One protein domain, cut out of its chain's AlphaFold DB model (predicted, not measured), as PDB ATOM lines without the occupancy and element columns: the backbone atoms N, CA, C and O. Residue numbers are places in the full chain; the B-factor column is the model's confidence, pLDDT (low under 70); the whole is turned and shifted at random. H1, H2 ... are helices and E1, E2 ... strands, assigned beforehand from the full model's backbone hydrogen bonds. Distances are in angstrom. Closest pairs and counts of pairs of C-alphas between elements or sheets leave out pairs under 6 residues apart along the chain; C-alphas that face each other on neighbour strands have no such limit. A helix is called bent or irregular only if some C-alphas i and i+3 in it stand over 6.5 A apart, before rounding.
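This is residues 5 to 138 of the 142 residues of an uncharacterized protein of Micromonospora polyrhachis (UniProt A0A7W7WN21). A strongly twisted six-stranded antiparallel sheet with sharply bent strands wraps round into an incomplete barrel, with short H1 over one end and the helical hairpin of H2 and H3 to one side, where it makes much of the longest axis. The early part of E1 helps to close the barrel by a short pairing with residues 131 to 132, in the link between E5 and E6. The printed part has 134 residues, with three named helices and six named strands in the order H1 E1 E2 E3 E4 H2 H3 E5 E6; the sheet's order is E1 E2 E3 E4 E5 E6, and the class is mixed. The whole is compact, with a radius of gyration of the C-alphas of 14.9 A and spans of 45 by 35 by 24 A.

H1 is residues 5 to 10, beginning at C-alpha 5 (143.470, 228.394, 145.990). E1, residues 16 to 26, is 22.6 A long and bends by 78 degrees at residue 19. E2, residues 30 to 37, bends by 80 degrees at residue 33, and E3, residues 42 to 52, 26.6 A long, by 66 degrees at residue 45. E4 is residues 60 to 67, 22.2 A. H2, residues 72 to 83, is irregular, with C-alphas 79 and 82 7.7 A apart. H3, residues 100 to 115, 21.7 A, begins at C-alpha 100 (132.281, 254.685, 169.152). E5 is residues 122 to 126 and E6 residues 134 to 137, ending at C-alpha 137 (150.880, 228.260, 146.818).

E1 to E4 form a meander, each strand the antiparallel neighbour of the one before. Within hydrogen-bond range are N 22 and O 34 of E1 and E2, 2.8 A, N 35 and O 44 of E2 and E3, 2.8 A, N 62 and O 50 of E4 and E3, 2.8 A, N 63 and O 124 of E4 and E5, 2.8 A, and N 123 and O 136 of E5 and E6, 2.8 A. E1 and E6 are the edge strands. H1 is on the sheet; its closest C-alphas to E6 are those of Val 9 and Val 135, 6.0 A. H2 is on the sheet and near E2. H3 only grazes the sheet, with residues 110 to 114. H2 and H3 touch at Ala 79 and Val 106, their closest C-alphas, 5.4 A, through residues 106 to 113 of H3 alone, at a shallow tilt of 21 degrees, opposite ways. Every O i to N i+4 pair is within hydrogen-bond range in H1 and H3, and 6 of 8 in H2.

The C-alphas farthest apart are those of Ser 13 and Ser 99, 46.7 A. The long link is residues 84 to 99, where residues 90 to 91 pair in parallel with 21 to 22 of E1. The printed part has no cut, and no printed residue is under 70 in pLDDT.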
ATOM      1  N   SER A   5     142.007 228.283 146.062       81.38
ATOM      2  CA  SER A   5     143.470 228.394 145.990       81.38
ATOM      3  C   SER A   5     144.025 227.606 144.806       81.38
ATOM      4  O   SER A   5     144.824 228.120 144.021       81.38
ATOM      5  N   ALA A   6     143.567 226.361 144.650       78.00
ATOM      6  CA  ALA A   6     143.953 225.499 143.541       78.00
ATOM      7  C   ALA A   6     143.455 226.055 142.199       78.00
ATOM      8  O   ALA A   6     144.205 226.051 141.221       78.00
ATOM      9  N   ASP A   7     142.232 226.592 142.168       78.56
ATOM     10  CA  ASP A   7     141.657 227.208 140.969       78.56
ATOM     11  C   ASP A   7     142.438 228.459 140.547       78.56
ATOM     12  O   ASP A   7     142.728 228.630 139.362       78.56
ATOM     13  N   LEU A   8     142.820 229.316 141.502       79.62
ATOM     14  CA  LEU A   8     143.582 230.535 141.228       79.62
ATOM     15  C   LEU A   8     144.957 230.221 140.623       79.62
ATOM     16  O   LEU A   8     145.335 230.795 139.602       79.62
ATOM     17  N   VAL A   9     145.682 229.274 141.219       80.19
ATOM     18  CA  VAL A   9     147.019 228.868 140.761       80.19
ATOM     19  C   VAL A   9     146.941 228.134 139.422       80.19
ATOM     20  O   VAL A   9     147.728 228.410 138.519       80.19
ATOM     21  N   GLY A  10     145.973 227.227 139.261       73.94
ATOM     22  CA  GLY A  10     145.778 226.469 138.024       73.94
ATOM     23  C   GLY A  10     145.295 227.314 136.842       73.94
ATOM     24  O   GLY A  10     145.548 226.954 135.694       73.94
ATOM     25  N   SER A  11     144.632 228.445 137.109       73.06
ATOM     26  CA  SER A  11     144.125 229.369 136.082       73.06
ATOM     27  C   SER A  11     145.131 230.447 135.670       73.06
ATOM     28  O   SER A  11     144.840 231.235 134.770       73.06
ATOM     29  N   PHE A  12     146.301 230.519 136.311       79.50
ATOM     30  CA  PHE A  12     147.271 231.569 136.026       79.50
ATOM     31  C   PHE A  12     147.972 231.329 134.678       79.50
ATOM     32  O   PHE A  12     148.903 230.533 134.562       79.50
ATOM     33  N   SER A  13     147.532 232.047 133.644       80.50
ATOM     34  CA  SER A  13     148.169 232.085 132.318       80.50
ATOM     35  C   SER A  13     148.591 233.497 131.889       80.50
ATOM     36  O   SER A  13     148.916 233.718 130.722       80.50
ATOM     37  N   GLY A  14     148.536 234.463 132.807       83.06
ATOM     38  CA  GLY A  14     148.732 235.892 132.568       83.06
ATOM     39  C   GLY A  14     148.209 236.725 133.744       83.06
ATOM     40  O   GLY A  14     147.748 236.141 134.727       83.06
ATOM     41  N   PRO A  15     148.267 238.067 133.657       87.38
ATOM     42  CA  PRO A  15     147.824 238.933 134.743       87.38
ATOM     43  C   PRO A  15     146.341 238.708 135.055       87.38
ATOM     44  O   PRO A  15     145.500 238.699 134.150       87.38
ATOM     45  N   ILE A  16     146.020 238.527 136.335       92.19
ATOM     46  CA  ILE A  16     144.639 238.358 136.801       92.19
ATOM     47  C   ILE A  16     144.098 239.715 137.225       92.19
ATOM     48  O   ILE A  16     144.698 240.386 138.061       92.19
ATOM     49  N   ARG A  17     142.951 240.110 136.670       94.75
ATOM     50  CA  ARG A  17     142.317 241.392 136.986       94.75
ATOM     51  C   ARG A  17     141.620 241.350 138.343       94.75
ATOM     52  O   ARG A  17     140.819 240.450 138.615       94.75
ATOM     53  N   VAL A  18     141.889 242.367 139.151       95.69
ATOM     54  CA  VAL A  18     141.178 242.630 140.397       95.69
ATOM     55  C   VAL A  18     139.968 243.510 140.082       95.69
ATOM     56  O   VAL A  18     140.083 244.597 139.519       95.69
ATOM     57  N   ALA A  19     138.783 243.004 140.401       95.50
ATOM     58  CA  ALA A  19     137.508 243.670 140.170       95.50
ATOM     59  C   ALA A  19     137.296 244.836 141.145       95.50
ATOM     60  O   ALA A  19     136.773 245.891 140.776       95.50
ATOM     61  N   ARG A  20     137.669 244.611 142.409       95.94
ATOM     62  CA  ARG A  20     137.414 245.504 143.537       95.94
ATOM     63  C   ARG A  20     138.398 245.221 144.663       95.94
ATOM     64  O   ARG A  20     138.653 244.061 144.968       95.94
ATOM     65  N   THR A  21     138.829 246.274 145.343       97.38
ATOM     66  CA  THR A  21     139.680 246.219 146.528       97.38
ATOM     67  C   THR A  21     139.156 247.190 147.581       97.38
ATOM     68  O   THR A  21     138.911 248.363 147.296       97.38
ATOM     69  N   ILE A  22     139.000 246.707 148.810       97.75
ATOM     70  CA  ILE A  22     138.713 247.498 150.007       97.75
ATOM     71  C   ILE A  22     139.958 247.467 150.882       97.75
ATOM     72  O   ILE A  22     140.392 246.390 151.277       97.75
ATOM     73  N   ILE A  23     140.530 248.625 151.194       97.44
ATOM     74  CA  ILE A  23     141.799 248.722 151.919       97.44
ATOM     75  C   ILE A  23     141.533 249.240 153.326       97.44
ATOM     76  O   ILE A  23     141.017 250.342 153.490       97.44
ATOM     77  N   LEU A  24     141.879 248.437 154.329       96.94
ATOM     78  CA  LEU A  24     141.618 248.733 155.741       96.94
ATOM     79  C   LEU A  24     142.875 249.158 156.509       96.94
ATOM     80  O   LEU A  24     142.758 249.768 157.567       96.94
ATOM     81  N   ASP A  25     144.062 248.878 155.970       96.25
ATOM     82  CA  ASP A  25     145.341 249.371 156.487       96.25
ATOM     83  C   ASP A  25     146.146 250.011 155.348       96.25
ATOM     84  O   ASP A  25     146.451 249.355 154.344       96.25
ATOM     85  N   TRP A  26     146.467 251.299 155.505       93.19
ATOM     86  CA  TRP A  26     147.251 252.101 154.568       93.19
ATOM     87  C   TRP A  26     148.274 252.940 155.337       93.19
ATOM     88  O   TRP A  26     147.907 253.739 156.199       93.19
ATOM     89  N   TYR A  27     149.554 252.813 154.984       87.00
ATOM     90  CA  TYR A  27     150.616 253.692 155.491       87.00
ATOM     91  C   TYR A  27     151.319 254.403 154.334       87.00
ATOM     92  O   TYR A  27     151.242 255.624 154.235       87.00
ATOM     93  N   ASP A  28     151.895 253.621 153.418       86.31
ATOM     94  CA  ASP A  28     152.541 254.074 152.177       86.31
ATOM     95  C   ASP A  28     152.175 253.128 151.020       86.31
ATOM     96  O   ASP A  28     153.013 252.591 150.308       86.31
ATOM     97  N   GLY A  29     150.885 252.799 150.949       90.69
ATOM     98  CA  GLY A  29     150.352 251.738 150.104       90.69
ATOM     99  C   GLY A  29     149.440 250.783 150.880       90.69
ATOM    100  O   GLY A  29     149.391 250.825 152.118       90.69
ATOM    101  N   PRO A  30     148.685 249.935 150.163       94.88
ATOM    102  CA  PRO A  30     147.754 248.989 150.757       94.88
ATOM    103  C   PRO A  30     148.504 247.882 151.503       94.88
ATOM    104  O   PRO A  30     149.338 247.188 150.930       94.88
ATOM    105  N   ARG A  31     148.187 247.689 152.786       96.62
ATOM    106  CA  ARG A  31     148.831 246.673 153.637       96.62
ATOM    107  C   ARG A  31     147.909 245.531 154.012       96.62
ATOM    108  O   ARG A  31     148.379 244.409 154.166       96.62
ATOM    109  N   ALA A  32     146.620 245.799 154.165       97.69
ATOM    110  CA  ALA A  32     145.627 244.772 154.426       97.69
ATOM    111  C   ALA A  32     144.236 245.210 153.971       97.69
ATOM    112  O   ALA A  32     143.929 246.407 153.900       97.69
ATOM    113  N   GLY A  33     143.384 244.229 153.699       97.94
ATOM    114  CA  GLY A  33     142.003 244.471 153.325       97.94
ATOM    115  C   GLY A  33     141.379 243.291 152.598       97.94
ATOM    116  O   GLY A  33     141.752 242.138 152.801       97.94
ATOM    117  N   PHE A  34     140.421 243.591 151.732       98.06
ATOM    118  CA  PHE A  34     139.693 242.605 150.948       98.06
ATOM    119  C   PHE A  34     139.821 242.906 149.464       98.06
ATOM    120  O   PHE A  34     139.818 244.071 149.069       98.06
ATOM    121  N   LEU A  35     139.908 241.874 148.635       97.62
ATOM    122  CA  LEU A  35     139.891 242.013 147.185       97.62
ATOM    123  C   LEU A  35     139.016 240.946 146.537       97.62
ATOM    124  O   LEU A  35     138.821 239.860 147.083       97.62
ATOM    125  N   TRP A  36     138.511 241.264 145.353       96.94
ATOM    126  CA  TRP A  36     137.733 240.363 144.516       96.94
ATOM    127  C   TRP A  36     138.352 240.296 143.135       96.94
ATOM    128  O   TRP A  36     138.700 241.322 142.555       96.94
ATOM    129  N   LEU A  37     138.480 239.088 142.606       95.12
ATOM    130  CA  LEU A  37     139.011 238.833 141.272       95.12
ATOM    131  C   LEU A  37     137.866 238.720 140.267       95.12
ATOM    132  O   LEU A  37     136.816 238.176 140.602       95.12
ATOM    133  N   ASP A  38     138.081 239.172 139.030       91.94
ATOM    134  CA  ASP A  38     137.101 238.977 137.949       91.94
ATOM    135  C   ASP A  38     137.063 237.512 137.486       91.94
ATOM    136  O   ASP A  38     135.995 236.942 137.252       91.94
ATOM    137  N   HIS A  39     138.238 236.891 137.330       86.94
ATOM    138  CA  HIS A  39     138.361 235.514 136.863       86.94
ATOM    139  C   HIS A  39     139.595 234.809 137.465       86.94
ATOM    140  O   HIS A  39     140.715 235.222 137.174       86.94
ATOM    141  N   PRO A  40     139.429 233.696 138.207       88.50
ATOM    142  CA  PRO A  40     138.149 233.146 138.656       88.50
ATOM    143  C   PRO A  40     137.461 234.094 139.651       88.50
ATOM    144  O   PRO A  40     138.114 234.637 140.541       88.50
ATOM    145  N   SER A  41     136.142 234.268 139.515       91.69
ATOM    146  CA  SER A  41     135.346 235.122 140.408       91.69
ATOM    147  C   SER A  41     135.437 234.618 141.847       91.69
ATOM    148  O   SER A  41     134.845 233.595 142.192       91.69
ATOM    149  N   SER A  42     136.192 235.323 142.685       94.75
ATOM    150  CA  SER A  42     136.518 234.893 144.048       94.75
ATOM    151  C   SER A  42     136.890 236.083 144.930       94.75
ATOM    152  O   SER A  42     137.433 237.071 144.440       94.75
ATOM    153  N   GLY A  43     136.573 235.988 146.224       96.69
ATOM    154  CA  GLY A  43     136.888 237.005 147.228       96.69
ATOM    155  C   GLY A  43     137.998 236.540 148.168       96.69
ATOM    156  O   GLY A  43     138.039 235.370 148.554       96.69
ATOM    157  N   TRP A  44     138.872 237.464 148.555       97.69
ATOM    158  CA  TRP A  44     140.069 237.194 149.345       97.69
ATOM    159  C   TRP A  44     140.285 238.280 150.392       97.69
ATOM    160  O   TRP A  44     140.058 239.460 150.133       97.69
ATOM    161  N   HIS A  45     140.762 237.890 151.568       98.12
ATOM    162  CA  HIS A  45     141.439 238.800 152.481       98.12
ATOM    163  C   HIS A  45     142.921 238.820 152.120       98.12
ATOM    164  O   HIS A  45     143.518 237.751 151.974       98.12
ATOM    165  N   PHE A  46     143.502 240.009 151.979       97.94
ATOM    166  CA  PHE A  46     144.917 240.171 151.668       97.94
ATOM    167  C   PHE A  46     145.668 240.817 152.828       97.94
ATOM    168  O   PHE A  46     145.142 241.700 153.506       97.94
ATOM    169  N   THR A  47     146.922 240.415 153.017       97.44
ATOM    170  CA  THR A  47     147.889 241.098 153.885       97.44
ATOM    171  C   THR A  47     149.238 241.192 153.192       97.44
ATOM    172  O   THR A  47     149.648 240.273 152.487       97.44
ATOM    173  N   ILE A  48     149.949 242.301 153.365       96.38
ATOM    174  CA  ILE A  48     151.288 242.471 152.804       96.38
ATOM    175  C   ILE A  48     152.255 241.492 153.475       96.38
ATOM    176  O   ILE A  48     152.314 241.380 154.700       96.38
ATOM    177  N   PHE A  49     152.997 240.760 152.652       94.94
ATOM    178  CA  PHE A  49     153.971 239.755 153.064       94.94
ATOM    179  C   PHE A  49     155.393 240.301 153.008       94.94
ATOM    180  O   PHE A  49     156.168 240.162 153.953       94.94
ATOM    181  N   ALA A  50     155.734 240.917 151.878       94.00
ATOM    182  CA  ALA A  50     157.038 241.494 151.616       94.00
ATOM    183  C   ALA A  50     156.901 242.610 150.580       94.00
ATOM    184  O   ALA A  50     156.034 242.553 149.713       94.00
ATOM    185  N   GLN A  51     157.787 243.593 150.660       92.12
ATOM    186  CA  GLN A  51     157.849 244.720 149.738       92.12
ATOM    187  C   GLN A  51     159.279 244.830 149.240       92.12
ATOM    188  O   GLN A  51     160.229 244.763 150.030       92.12
ATOM    189  N   ARG A  52     159.435 244.979 147.929       89.75
ATOM    190  CA  ARG A  52     160.704 245.350 147.324       89.75
ATOM    191  C   ARG A  52     160.561 246.770 146.774       89.75
ATOM    192  O   ARG A  52     159.912 246.925 145.741       89.75
ATOM    193  N   PRO A  53     161.171 247.773 147.430       82.25
ATOM    194  CA  PRO A  53     161.142 249.128 146.914       82.25
ATOM    195  C   PRO A  53     161.866 249.197 145.569       82.25
ATOM    196  O   PRO A  53     162.902 248.538 145.385       82.25
ATOM    197  N   TRP A  54     161.318 249.976 144.642       79.44
ATOM    198  CA  TRP A  54     161.927 250.224 143.339       79.44
ATOM    199  C   TRP A  54     162.218 251.719 143.189       79.44
ATOM    200  O   TRP A  54     161.319 252.541 143.297       79.44
ATOM    201  N   ASP A  55     163.484 252.082 142.952       71.00
ATOM    202  CA  ASP A  55     163.954 253.475 143.075       71.00
ATOM    203  C   ASP A  55     163.282 254.476 142.101       71.00
ATOM    204  O   ASP A  55     163.325 255.675 142.361       71.00
ATOM    205  N   ASP A  56     162.635 254.005 141.022       73.81
ATOM    206  CA  ASP A  56     161.998 254.833 139.976       73.81
ATOM    207  C   ASP A  56     160.646 254.267 139.450       73.81
ATOM    208  O   ASP A  56     160.094 254.794 138.481       73.81
ATOM    209  N   GLU A  57     160.102 253.192 140.042       75.81
ATOM    210  CA  GLU A  57     158.865 252.513 139.588       75.81
ATOM    211  C   GLU A  57     157.923 252.208 140.770       75.81
ATOM    212  O   GLU A  57     158.270 252.450 141.922       75.81
ATOM    213  N   GLU A  58     156.711 251.708 140.496       79.62
ATOM    214  CA  GLU A  58     155.814 251.213 141.551       79.62
ATOM    215  C   GLU A  58     156.463 250.037 142.298       79.62
ATOM    216  O   GLU A  58     157.061 249.149 141.684       79.62
ATOM    217  N   ASP A  59     156.323 250.018 143.625       85.50
ATOM    218  CA  ASP A  59     156.897 248.967 144.464       85.50
ATOM    219  C   ASP A  59     156.389 247.576 144.074       85.50
ATOM    220  O   ASP A  59     155.198 247.361 143.843       85.50
ATOM    221  N   ASP A  60     157.292 246.597 144.058       90.19
ATOM    222  CA  ASP A  60     156.939 245.204 143.795       90.19
ATOM    223  C   ASP A  60     156.544 244.537 145.117       90.19
ATOM    224  O   ASP A  60     157.392 244.239 145.970       90.19
ATOM    225  N   ASN A  61     155.238 244.342 145.312       94.94
ATOM    226  CA  ASN A  61     154.679 243.849 146.563       94.94
ATOM    227  C   ASN A  61     154.270 242.381 146.455       94.94
ATOM    228  O   ASN A  61     153.690 241.930 145.464       94.94
ATOM    229  N   LEU A  62     154.533 241.635 147.527       96.19
ATOM    230  CA  LEU A  62     153.981 240.309 147.756       96.19
ATOM    231  C   LEU A  62     152.891 240.391 148.820       96.19
ATOM    232  O   LEU A  62     153.107 240.968 149.887       96.19
ATOM    233  N   PHE A  63     151.757 239.752 148.561       97.25
ATOM    234  CA  PHE A  63     150.627 239.662 149.481       97.25
ATOM    235  C   PHE A  63     150.285 238.204 149.779       97.25
ATOM    236  O   PHE A  63     150.345 237.355 148.893       97.25
ATOM    237  N   LEU A  64     149.892 237.921 151.018       97.00
ATOM    238  CA  LEU A  64     149.242 236.673 151.396       97.00
ATOM    239  C   LEU A  64     147.739 236.807 151.177       97.00
ATOM    240  O   LEU A  64     147.154 237.793 151.621       97.00
ATOM    241  N   LEU A  65     147.115 235.810 150.553       96.94
ATOM    242  CA  LEU A  65     145.670 235.739 150.378       96.94
ATOM    243  C   LEU A  65     145.070 234.582 151.184       96.94
ATOM    244  O   LEU A  65     145.517 233.434 151.094       96.94
ATOM    245  N   ALA A  66     144.015 234.894 151.934       96.56
ATOM    246  CA  ALA A  66     143.139 233.924 152.579       96.56
ATOM    247  C   ALA A  66     141.744 233.981 151.926       96.56
ATOM    248  O   ALA A  66     141.195 235.078 151.772       96.56
ATOM    249  N   PRO A  67     141.161 232.843 151.512       96.00
ATOM    250  CA  PRO A  67     139.894 232.840 150.790       96.00
ATOM    251  C   PRO A  67     138.739 233.265 151.695       96.00
ATOM    252  O   PRO A  67     138.617 232.801 152.829       96.00
ATOM    253  N   LEU A  68     137.859 234.119 151.175       96.31
ATOM    254  CA  LEU A  68     136.665 234.544 151.895       96.31
ATOM    255  C   LEU A  68     135.565 233.473 151.845       96.31
ATOM    256  O   LEU A  68     135.360 232.838 150.805       96.31
ATOM    257  N   PRO A  69     134.793 233.293 152.933       95.00
ATOM    258  CA  PRO A  69     133.611 232.446 152.900       95.00
ATOM    259  C   PRO A  69     132.519 233.054 152.008       95.00
ATOM    260  O   PRO A  69     132.443 234.267 151.798       95.00
ATOM    261  N   ALA A  70     131.614 232.206 151.514       92.62
ATOM    262  CA  ALA A  70     130.457 232.662 150.751       92.62
ATOM    263  C   ALA A  70     129.627 233.680 151.559       92.62
ATOM    264  O   ALA A  70     129.344 233.466 152.737       92.62
ATOM    265  N   GLY A  71     129.230 234.782 150.918       95.12
ATOM    266  CA  GLY A  71     128.467 235.860 151.557       95.12
ATOM    267  C   GLY A  71     129.304 236.885 152.332       95.12
ATOM    268  O   GLY A  71     128.744 237.889 152.763       95.12
ATOM    269  N   ALA A  72     130.624 236.691 152.463       96.81
ATOM    270  CA  ALA A  72     131.519 237.656 153.107       96.81
ATOM    271  C   ALA A  72     131.398 239.071 152.521       96.81
ATOM    272  O   ALA A  72     131.376 240.034 153.275       96.81
ATOM    273  N   GLU A  73     131.264 239.194 151.197       95.88
ATOM    274  CA  GLU A  73     131.124 240.492 150.526       95.88
ATOM    275  C   GLU A  73     129.920 241.286 151.028       95.88
ATOM    276  O   GLU A  73     130.075 242.428 151.446       95.88
ATOM    277  N   ALA A  74     128.741 240.660 151.088       96.50
ATOM    278  CA  ALA A  74     127.539 241.312 151.597       96.50
ATOM    279  C   ALA A  74     127.691 241.728 153.073       96.50
ATOM    280  O   ALA A  74     127.230 242.798 153.464       96.50
ATOM    281  N   THR A  75     128.363 240.904 153.884       97.56
ATOM    282  CA  THR A  75     128.663 241.227 155.288       97.56
ATOM    283  C   THR A  75     129.597 242.432 155.404       97.56
ATOM    284  O   THR A  75     129.352 243.316 156.223       97.56
ATOM    285  N   ILE A  76     130.651 242.488 154.585       97.50
ATOM    286  CA  ILE A  76     131.618 243.593 154.566       97.50
ATOM    287  C   ILE A  76     130.940 244.886 154.095       97.50
ATOM    288  O   ILE A  76     131.108 245.928 154.727       97.50
ATOM    289  N   ASP A  77     130.126 244.818 153.042       96.19
ATOM    290  CA  ASP A  77     129.393 245.971 152.515       96.19
ATOM    291  C   ASP A  77     128.407 246.544 153.540       96.19
ATOM    292  O   ASP A  77     128.366 247.758 153.743       96.19
ATOM    293  N   GLU A  78     127.659 245.695 154.250       96.62
ATOM    294  CA  GLU A  78     126.751 246.152 155.310       96.62
ATOM    295  C   GLU A  78     127.516 246.732 156.512       96.62
ATOM    296  O   GLU A  78     127.097 247.737 157.100       96.62
ATOM    297  N   ALA A  79     128.659 246.143 156.879       97.31
ATOM    298  CA  ALA A  79     129.505 246.667 157.948       97.31
ATOM    299  C   ALA A  79     130.031 248.071 157.602       97.31
ATOM    300  O   ALA A  79     129.995 248.973 158.440       97.31
ATOM    301  N   LEU A  80     130.444 248.285 156.351       96.81
ATOM    302  CA  LEU A  80     131.046 249.535 155.886       96.81
ATOM    303  C   LEU A  80     130.046 250.542 155.303       96.81
ATOM    304  O   LEU A  80     130.455 251.625 154.893       96.81
ATOM    305  N   ARG A  81     128.743 250.251 155.301       95.38
ATOM    306  CA  ARG A  81     127.712 251.092 154.664       95.38
ATOM    307  C   ARG A  81     127.739 252.569 155.086       95.38
ATOM    308  O   ARG A  81     127.443 253.454 154.288       95.38
ATOM    309  N   ASP A  82     128.095 252.843 156.345       95.00
ATOM    310  CA  ASP A  82     128.102 254.202 156.904       95.00
ATOM    311  C   ASP A  82     129.347 254.999 156.462       95.00
ATOM    312  O   ASP A  82     129.411 256.207 156.681       95.00
ATOM    313  N   GLN A  83     130.311 254.336 155.812       94.94
ATOM    314  CA  GLN A  83     131.528 254.931 155.245       94.94
ATOM    315  C   GLN A  83     131.307 255.478 153.824       94.94
ATOM    316  O   GLN A  83     132.228 256.020 153.211       94.94
ATOM    317  N   GLY A  84     130.078 255.372 153.308       91.44
ATOM    318  CA  GLY A  84     129.715 255.763 151.952       91.44
ATOM    319  C   GLY A  84     129.974 254.659 150.922       91.44
ATOM    320  O   GLY A  84     130.498 253.597 151.254       91.44
ATOM    321  N   PRO A  85     129.564 254.875 149.663       90.25
ATOM    322  CA  PRO A  85     129.784 253.905 148.602       90.25
ATOM    323  C   PRO A  85     131.264 253.859 148.183       90.25
ATOM    324  O   PRO A  85     131.961 254.875 148.284       90.25
ATOM    325  N   PRO A  86     131.733 252.728 147.623       90.56
ATOM    326  CA  PRO A  86     133.034 252.661 146.971       90.56
ATOM    327  C   PRO A  86     133.169 253.723 145.874       90.56
ATOM    328  O   PRO A  86     132.277 253.891 145.042       90.56
ATOM    329  N   THR A  87     134.294 254.437 145.857       88.06
ATOM    330  CA  THR A  87     134.552 255.532 144.902       88.06
ATOM    331  C   THR A  87     135.351 255.101 143.670       88.06
ATOM    332  O   THR A  87     135.606 255.923 142.792       88.06
ATOM    333  N   GLY A  88     135.761 253.835 143.590       88.69
ATOM    334  CA  GLY A  88     136.595 253.305 142.515       88.69
ATOM    335  C   GLY A  88     136.937 251.824 142.717       88.69
ATOM    336  O   GLY A  88     136.414 251.208 143.649       88.69
ATOM    337  N   PRO A  89     137.805 251.255 141.857       87.62
ATOM    338  CA  PRO A  89     138.262 249.870 141.987       87.62
ATOM    339  C   PRO A  89     139.058 249.659 143.278       87.62
ATOM    340  O   PRO A  89     138.912 248.623 143.915       87.62
ATOM    341  N   HIS A  90     139.813 250.671 143.712       93.62
ATOM    342  CA  HIS A  90     140.419 250.744 145.036       93.62
ATOM    343  C   HIS A  90     139.624 251.702 145.903       93.62
ATOM    344  O   HIS A  90     139.441 252.872 145.559       93.62
ATOM    345  N   TRP A  91     139.170 251.210 147.046       95.94
ATOM    346  CA  TRP A  91     138.448 252.009 148.014       95.94
ATOM    347  C   TRP A  91     139.069 251.847 149.397       95.94
ATOM    348  O   TRP A  91     139.083 250.757 149.960       95.94
ATOM    349  N   ALA A  92     139.572 252.946 149.950       96.06
ATOM    350  CA  ALA A  92     140.020 253.026 151.332       96.06
ATOM    351  C   ALA A  92     138.987 253.859 152.116       96.06
ATOM    352  O   ALA A  92     138.978 255.087 151.972       96.06
ATOM    353  N   PRO A  93     138.058 253.237 152.867       94.94
ATOM    354  CA  PRO A  93     137.063 253.978 153.633       94.94
ATOM    355  C   PRO A  93     137.738 254.893 154.661       94.94
ATOM    356  O   PRO A  93     138.661 254.492 155.370       94.94
ATOM    357  N   ILE A  94     137.259 256.134 154.771       93.88
ATOM    358  CA  ILE A  94     137.724 257.065 155.806       93.88
ATOM    359  C   ILE A  94     137.196 256.562 157.145       93.88
ATOM    360  O   ILE A  94     136.005 256.701 157.362       93.88
ATOM    361  N   TRP A  95     138.054 256.055 158.039       94.50
ATOM    362  CA  TRP A  95     137.659 255.426 159.313       94.50
ATOM    363  C   TRP A  95     136.992 256.401 160.300       94.50
ATOM    364  O   TRP A  95     137.598 256.887 161.257       94.50
ATOM    365  N   ARG A  96     135.728 256.745 160.041       95.69
ATOM    366  CA  ARG A  96     134.957 257.717 160.812       95.69
ATOM    367  C   ARG A  96     133.530 257.224 160.977       95.69
ATOM    368  O   ARG A  96     132.792 257.056 160.012       95.69
ATOM    369  N   PHE A  97     133.115 257.071 162.227       95.50
ATOM    370  CA  PHE A  97     131.806 256.521 162.565       95.50
ATOM    371  C   PHE A  97     130.924 257.547 163.287       95.50
ATOM    372  O   PHE A  97     131.442 258.473 163.919       95.50
ATOM    373  N   PRO A  98     129.587 257.395 163.218       95.56
ATOM    374  CA  PRO A  98     128.652 258.242 163.962       95.56
ATOM    375  C   PRO A  98     128.819 258.148 165.486       95.56
ATOM    376  O   PRO A  98     128.483 259.091 166.200       95.56
ATOM    377  N   SER A  99     129.308 257.009 165.980       97.50
ATOM    378  CA  SER A  99     129.562 256.741 167.393       97.50
ATOM    379  C   SER A  99     130.677 255.706 167.565       97.50
ATOM    380  O   SER A  99     130.932 254.901 166.667       97.50
ATOM    381  N   GLU A 100     131.303 255.704 168.742       97.81
ATOM    382  CA  GLU A 100     132.281 254.685 169.152       97.81
ATOM    383  C   GLU A 100     131.656 253.281 169.184       97.81
ATOM    384  O   GLU A 100     132.246 252.329 168.693       97.81
ATOM    385  N   GLU A 101     130.415 253.153 169.664       98.06
ATOM    386  CA  GLU A 101     129.677 251.882 169.650       98.06
ATOM    387  C   GLU A 101     129.548 251.309 168.231       98.06
ATOM    388  O   GLU A 101     129.732 250.110 168.019       98.06
ATOM    389  N   ARG A 102     129.270 252.166 167.239       97.31
ATOM    390  CA  ARG A 102     129.171 251.728 165.846       97.31
ATOM    391  C   ARG A 102     130.529 251.308 165.293       97.31
ATOM    392  O   ARG A 102     130.584 250.297 164.601       97.31
ATOM    393  N   GLN A 103     131.590 252.052 165.604       97.69
ATOM    394  CA  GLN A 103     132.953 251.673 165.238       97.69
ATOM    395  C   GLN A 103     133.298 250.283 165.787       97.69
ATOM    396  O   GLN A 103     133.638 249.395 165.012       97.69
ATOM    397  N   LEU A 104     133.103 250.066 167.090       98.00
ATOM    398  CA  LEU A 104     133.376 248.784 167.745       98.00
ATOM    399  C   LEU A 104     132.553 247.638 167.148       98.00
ATOM    400  O   LEU A 104     133.056 246.530 166.997       98.00
ATOM    401  N   ALA A 105     131.291 247.884 166.781       98.19
ATOM    402  CA  ALA A 105     130.458 246.871 166.135       98.19
ATOM    403  C   ALA A 105     130.976 246.485 164.736       98.19
ATOM    404  O   ALA A 105     130.903 245.316 164.350       98.19
ATOM    405  N   VAL A 106     131.489 247.454 163.973       98.06
ATOM    406  CA  VAL A 106     132.088 247.215 162.652       98.06
ATOM    407  C   VAL A 106     133.409 246.469 162.789       98.06
ATOM    408  O   VAL A 106     133.577 245.439 162.144       98.06
ATOM    409  N   GLU A 107     134.289 246.921 163.679       98.06
ATOM    410  CA  GLU A 107     135.559 246.256 163.992       98.06
ATOM    411  C   GLU A 107     135.324 244.809 164.434       98.06
ATOM    412  O   GLU A 107     135.839 243.895 163.801       98.06
ATOM    413  N   ALA A 108     134.429 244.569 165.396       98.25
ATOM    414  CA  ALA A 108     134.099 243.218 165.847       98.25
ATOM    415  C   ALA A 108     133.566 242.316 164.718       98.25
ATOM    416  O   ALA A 108     133.831 241.114 164.707       98.25
ATOM    417  N   THR A 109     132.817 242.878 163.763       98.19
ATOM    418  CA  THR A 109     132.304 242.130 162.605       98.19
ATOM    419  C   THR A 109     133.434 241.730 161.659       98.19
ATOM    420  O   THR A 109     133.501 240.574 161.237       98.19
ATOM    421  N   LEU A 110     134.323 242.670 161.326       97.81
ATOM    422  CA  LEU A 110     135.459 242.424 160.439       97.81
ATOM    423  C   LEU A 110     136.482 241.490 161.093       97.81
ATOM    424  O   LEU A 110     136.928 240.541 160.452       97.81
ATOM    425  N   ASP A 111     136.773 241.683 162.377       97.50
ATOM    426  CA  ASP A 111     137.667 240.830 163.158       97.50
ATOM    427  C   ASP A 111     137.138 239.400 163.250       97.50
ATOM    428  O   ASP A 111     137.893 238.453 163.048       97.50
ATOM    429  N   ALA A 112     135.838 239.211 163.506       97.19
ATOM    430  CA  ALA A 112     135.233 237.881 163.532       97.19
ATOM    431  C   ALA A 112     135.314 237.186 162.165       97.19
ATOM    432  O   ALA A 112     135.548 235.978 162.097       97.19
ATOM    433  N   LEU A 113     135.142 237.944 161.078       97.00
ATOM    434  CA  LEU A 113     135.291 237.433 159.721       97.00
ATOM    435  C   LEU A 113     136.738 237.008 159.457       97.00
ATOM    436  O   LEU A 113     136.943 235.883 159.014       97.00
ATOM    437  N   ILE A 114     137.716 237.862 159.780       96.31
ATOM    438  CA  ILE A 114     139.153 237.608 159.589       96.31
ATOM    439  C   ILE A 114     139.631 236.441 160.462       96.31
ATOM    440  O   ILE A 114     140.329 235.559 159.975       96.31
ATOM    441  N   ALA A 115     139.219 236.385 161.729       94.94
ATOM    442  CA  ALA A 115     139.559 235.298 162.647       94.94
ATOM    443  C   ALA A 115     138.947 233.950 162.230       94.94
ATOM    444  O   ALA A 115     139.463 232.896 162.599       94.94
ATOM    445  N   GLY A 116     137.842 233.979 161.481       93.81
ATOM    446  CA  GLY A 116     137.233 232.798 160.878       93.81
ATOM    447  C   GLY A 116     137.929 232.328 159.599       93.81
ATOM    448  O   GLY A 116     137.636 231.226 159.128       93.81
ATOM    449  N   LEU A 117     138.831 233.131 159.029       92.44
ATOM    450  CA  LEU A 117     139.631 232.718 157.883       92.44
ATOM    451  C   LEU A 117     140.682 231.710 158.353       92.44
ATOM    452  O   LEU A 117     141.318 231.874 159.393       92.44
ATOM    453  N   GLY A 118     140.866 230.644 157.575       87.31
ATOM    454  CA  GLY A 118     142.003 229.747 157.769       87.31
ATOM    455  C   GLY A 118     143.335 230.465 157.524       87.31
ATOM    456  O   GLY A 118     143.382 231.649 157.180       87.31
ATOM    457  N   SER A 119     144.441 229.735 157.661       87.75
ATOM    458  CA  SER A 119     145.752 230.260 157.277       87.75
ATOM    459  C   SER A 119     145.758 230.685 155.801       87.75
ATOM    460  O   SER A 119     145.155 229.990 154.980       87.75
ATOM    461  N   PRO A 120     146.435 231.792 155.442       88.81
ATOM    462  CA  PRO A 120     146.627 232.151 154.044       88.81
ATOM    463  C   PRO A 120     147.289 231.007 153.273       88.81
ATOM    464  O   PRO A 120     148.255 230.409 153.750       88.81
ATOM    465  N   THR A 121     146.758 230.702 152.094       89.88
ATOM    466  CA  THR A 121     147.185 229.559 151.268       89.88
ATOM    467  C   THR A 121     147.898 229.990 149.993       89.88
ATOM    468  O   THR A 121     148.552 229.172 149.343       89.88
ATOM    469  N   VAL A 122     147.789 231.268 149.621       94.44
ATOM    470  CA  VAL A 122     148.314 231.798 148.361       94.44
ATOM    471  C   VAL A 122     149.181 233.021 148.627       94.44
ATOM    472  O   VAL A 122     148.798 233.911 149.383       94.44
ATOM    473  N   VAL A 123     150.329 233.083 147.961       96.12
ATOM    474  CA  VAL A 123     151.149 234.289 147.833       96.12
ATOM    475  C   VAL A 123     150.921 234.862 146.441       96.12
ATOM    476  O   VAL A 123     151.004 234.130 145.453       96.12
ATOM    477  N   VAL A 124     150.657 236.160 146.343       95.88
ATOM    478  CA  VAL A 124     150.510 236.861 145.065       95.88
ATOM    479  C   VAL A 124     151.484 238.018 144.956       95.88
ATOM    480  O   VAL A 124     151.833 238.630 145.960       95.88
ATOM    481  N   ARG A 125     151.909 238.319 143.732       95.75
ATOM    482  CA  ARG A 125     152.715 239.491 143.396       95.75
ATOM    483  C   ARG A 125     151.851 240.516 142.674       95.75
ATOM    484  O   ARG A 125     151.117 240.145 141.759       95.75
ATOM    485  N   SER A 126     151.954 241.777 143.072       94.94
ATOM    486  CA  SER A 126     151.254 242.891 142.434       94.94
ATOM    487  C   SER A 126     151.942 244.214 142.754       94.94
ATOM    488  O   SER A 126     152.376 244.411 143.888       94.94
ATOM    489  N   SER A 127     151.991 245.134 141.792       91.88
ATOM    490  CA  SER A 127     152.514 246.487 142.027       91.88
ATOM    491  C   SER A 127     151.473 247.439 142.629       91.88
ATOM    492  O   SER A 127     151.799 248.256 143.484       91.88
ATOM    493  N   ASN A 128     150.198 247.297 142.248       90.06
ATOM    494  CA  ASN A 128     149.142 248.274 142.560       90.06
ATOM    495  C   ASN A 128     147.794 247.656 142.978       90.06
ATOM    496  O   ASN A 128     146.837 248.381 143.241       90.06
ATOM    497  N   LEU A 129     147.707 246.324 143.073       93.62
ATOM    498  CA  LEU A 129     146.479 245.555 143.311       93.62
ATOM    499  C   LEU A 129     145.387 245.722 142.234       93.62
ATOM    500  O   LEU A 129     144.265 245.284 142.476       93.62
ATOM    501  N   GLU A 130     145.663 246.318 141.067       93.38
ATOM    502  CA  GLU A 130     144.750 246.295 139.904       93.38
ATOM    503  C   GLU A 130     144.876 244.975 139.135       93.38
ATOM    504  O   GLU A 130     143.893 244.434 138.609       93.38
ATOM    505  N   SER A 131     146.095 244.434 139.099       93.56
ATOM    506  CA  SER A 131     146.413 243.128 138.536       93.56
ATOM    507  C   SER A 131     147.288 242.305 139.470       93.56
ATOM    508  O   SER A 131     148.104 242.830 140.223       93.56
ATOM    509  N   ILE A 132     147.125 240.989 139.409       94.75
ATOM    510  CA  ILE A 132     148.040 240.026 140.015       94.75
ATOM    511  C   ILE A 132     148.950 239.480 138.919       94.75
ATOM    512  O   ILE A 132     148.472 238.839 137.981       94.75
ATOM    513  N   ASP A 133     150.253 239.703 139.068       94.31
ATOM    514  CA  ASP A 133     151.287 239.398 138.069       94.31
ATOM    515  C   ASP A 133     152.071 238.115 138.384       94.31
ATOM    516  O   ASP A 133     152.899 237.659 137.593       94.31
ATOM    517  N   GLY A 134     151.812 237.511 139.542       93.69
ATOM    518  CA  GLY A 134     152.361 236.218 139.932       93.69
ATOM    519  C   GLY A 134     151.563 235.592 141.066       93.69
ATOM    520  O   GLY A 134     151.020 236.302 141.910       93.69
ATOM    521  N   VAL A 135     151.481 234.262 141.072       94.94
ATOM    522  CA  VAL A 135     150.704 233.480 142.040       94.94
ATOM    523  C   VAL A 135     151.497 232.235 142.426       94.94
ATOM    524  O   VAL A 135     151.998 231.519 141.558       94.94
ATOM    525  N   TRP A 136     151.576 231.950 143.723       93.81
ATOM    526  CA  TRP A 136     152.215 230.755 144.274       93.81
ATOM    527  C   TRP A 136     151.383 230.193 145.422       93.81
ATOM    528  O   TRP A 136     150.774 230.945 146.178       93.81
ATOM    529  N   LEU A 137     151.389 228.871 145.591       91.62
ATOM    530  CA  LEU A 137     150.880 228.260 146.818       91.62
ATOM    531  C   LEU A 137     151.896 228.459 147.936       91.62
ATOM    532  O   LEU A 137     153.095 228.236 147.742       91.62
ATOM    533  N   GLN A 138     151.410 228.834 149.110       84.75
ATOM    534  CA  GLN A 138     152.213 228.753 150.313       84.75
ATOM    535  C   GLN A 138     152.396 227.269 150.637       84.75
ATOM    536  O   GLN A 138     151.424 226.549 150.853       84.75
TER     537      GLN A 138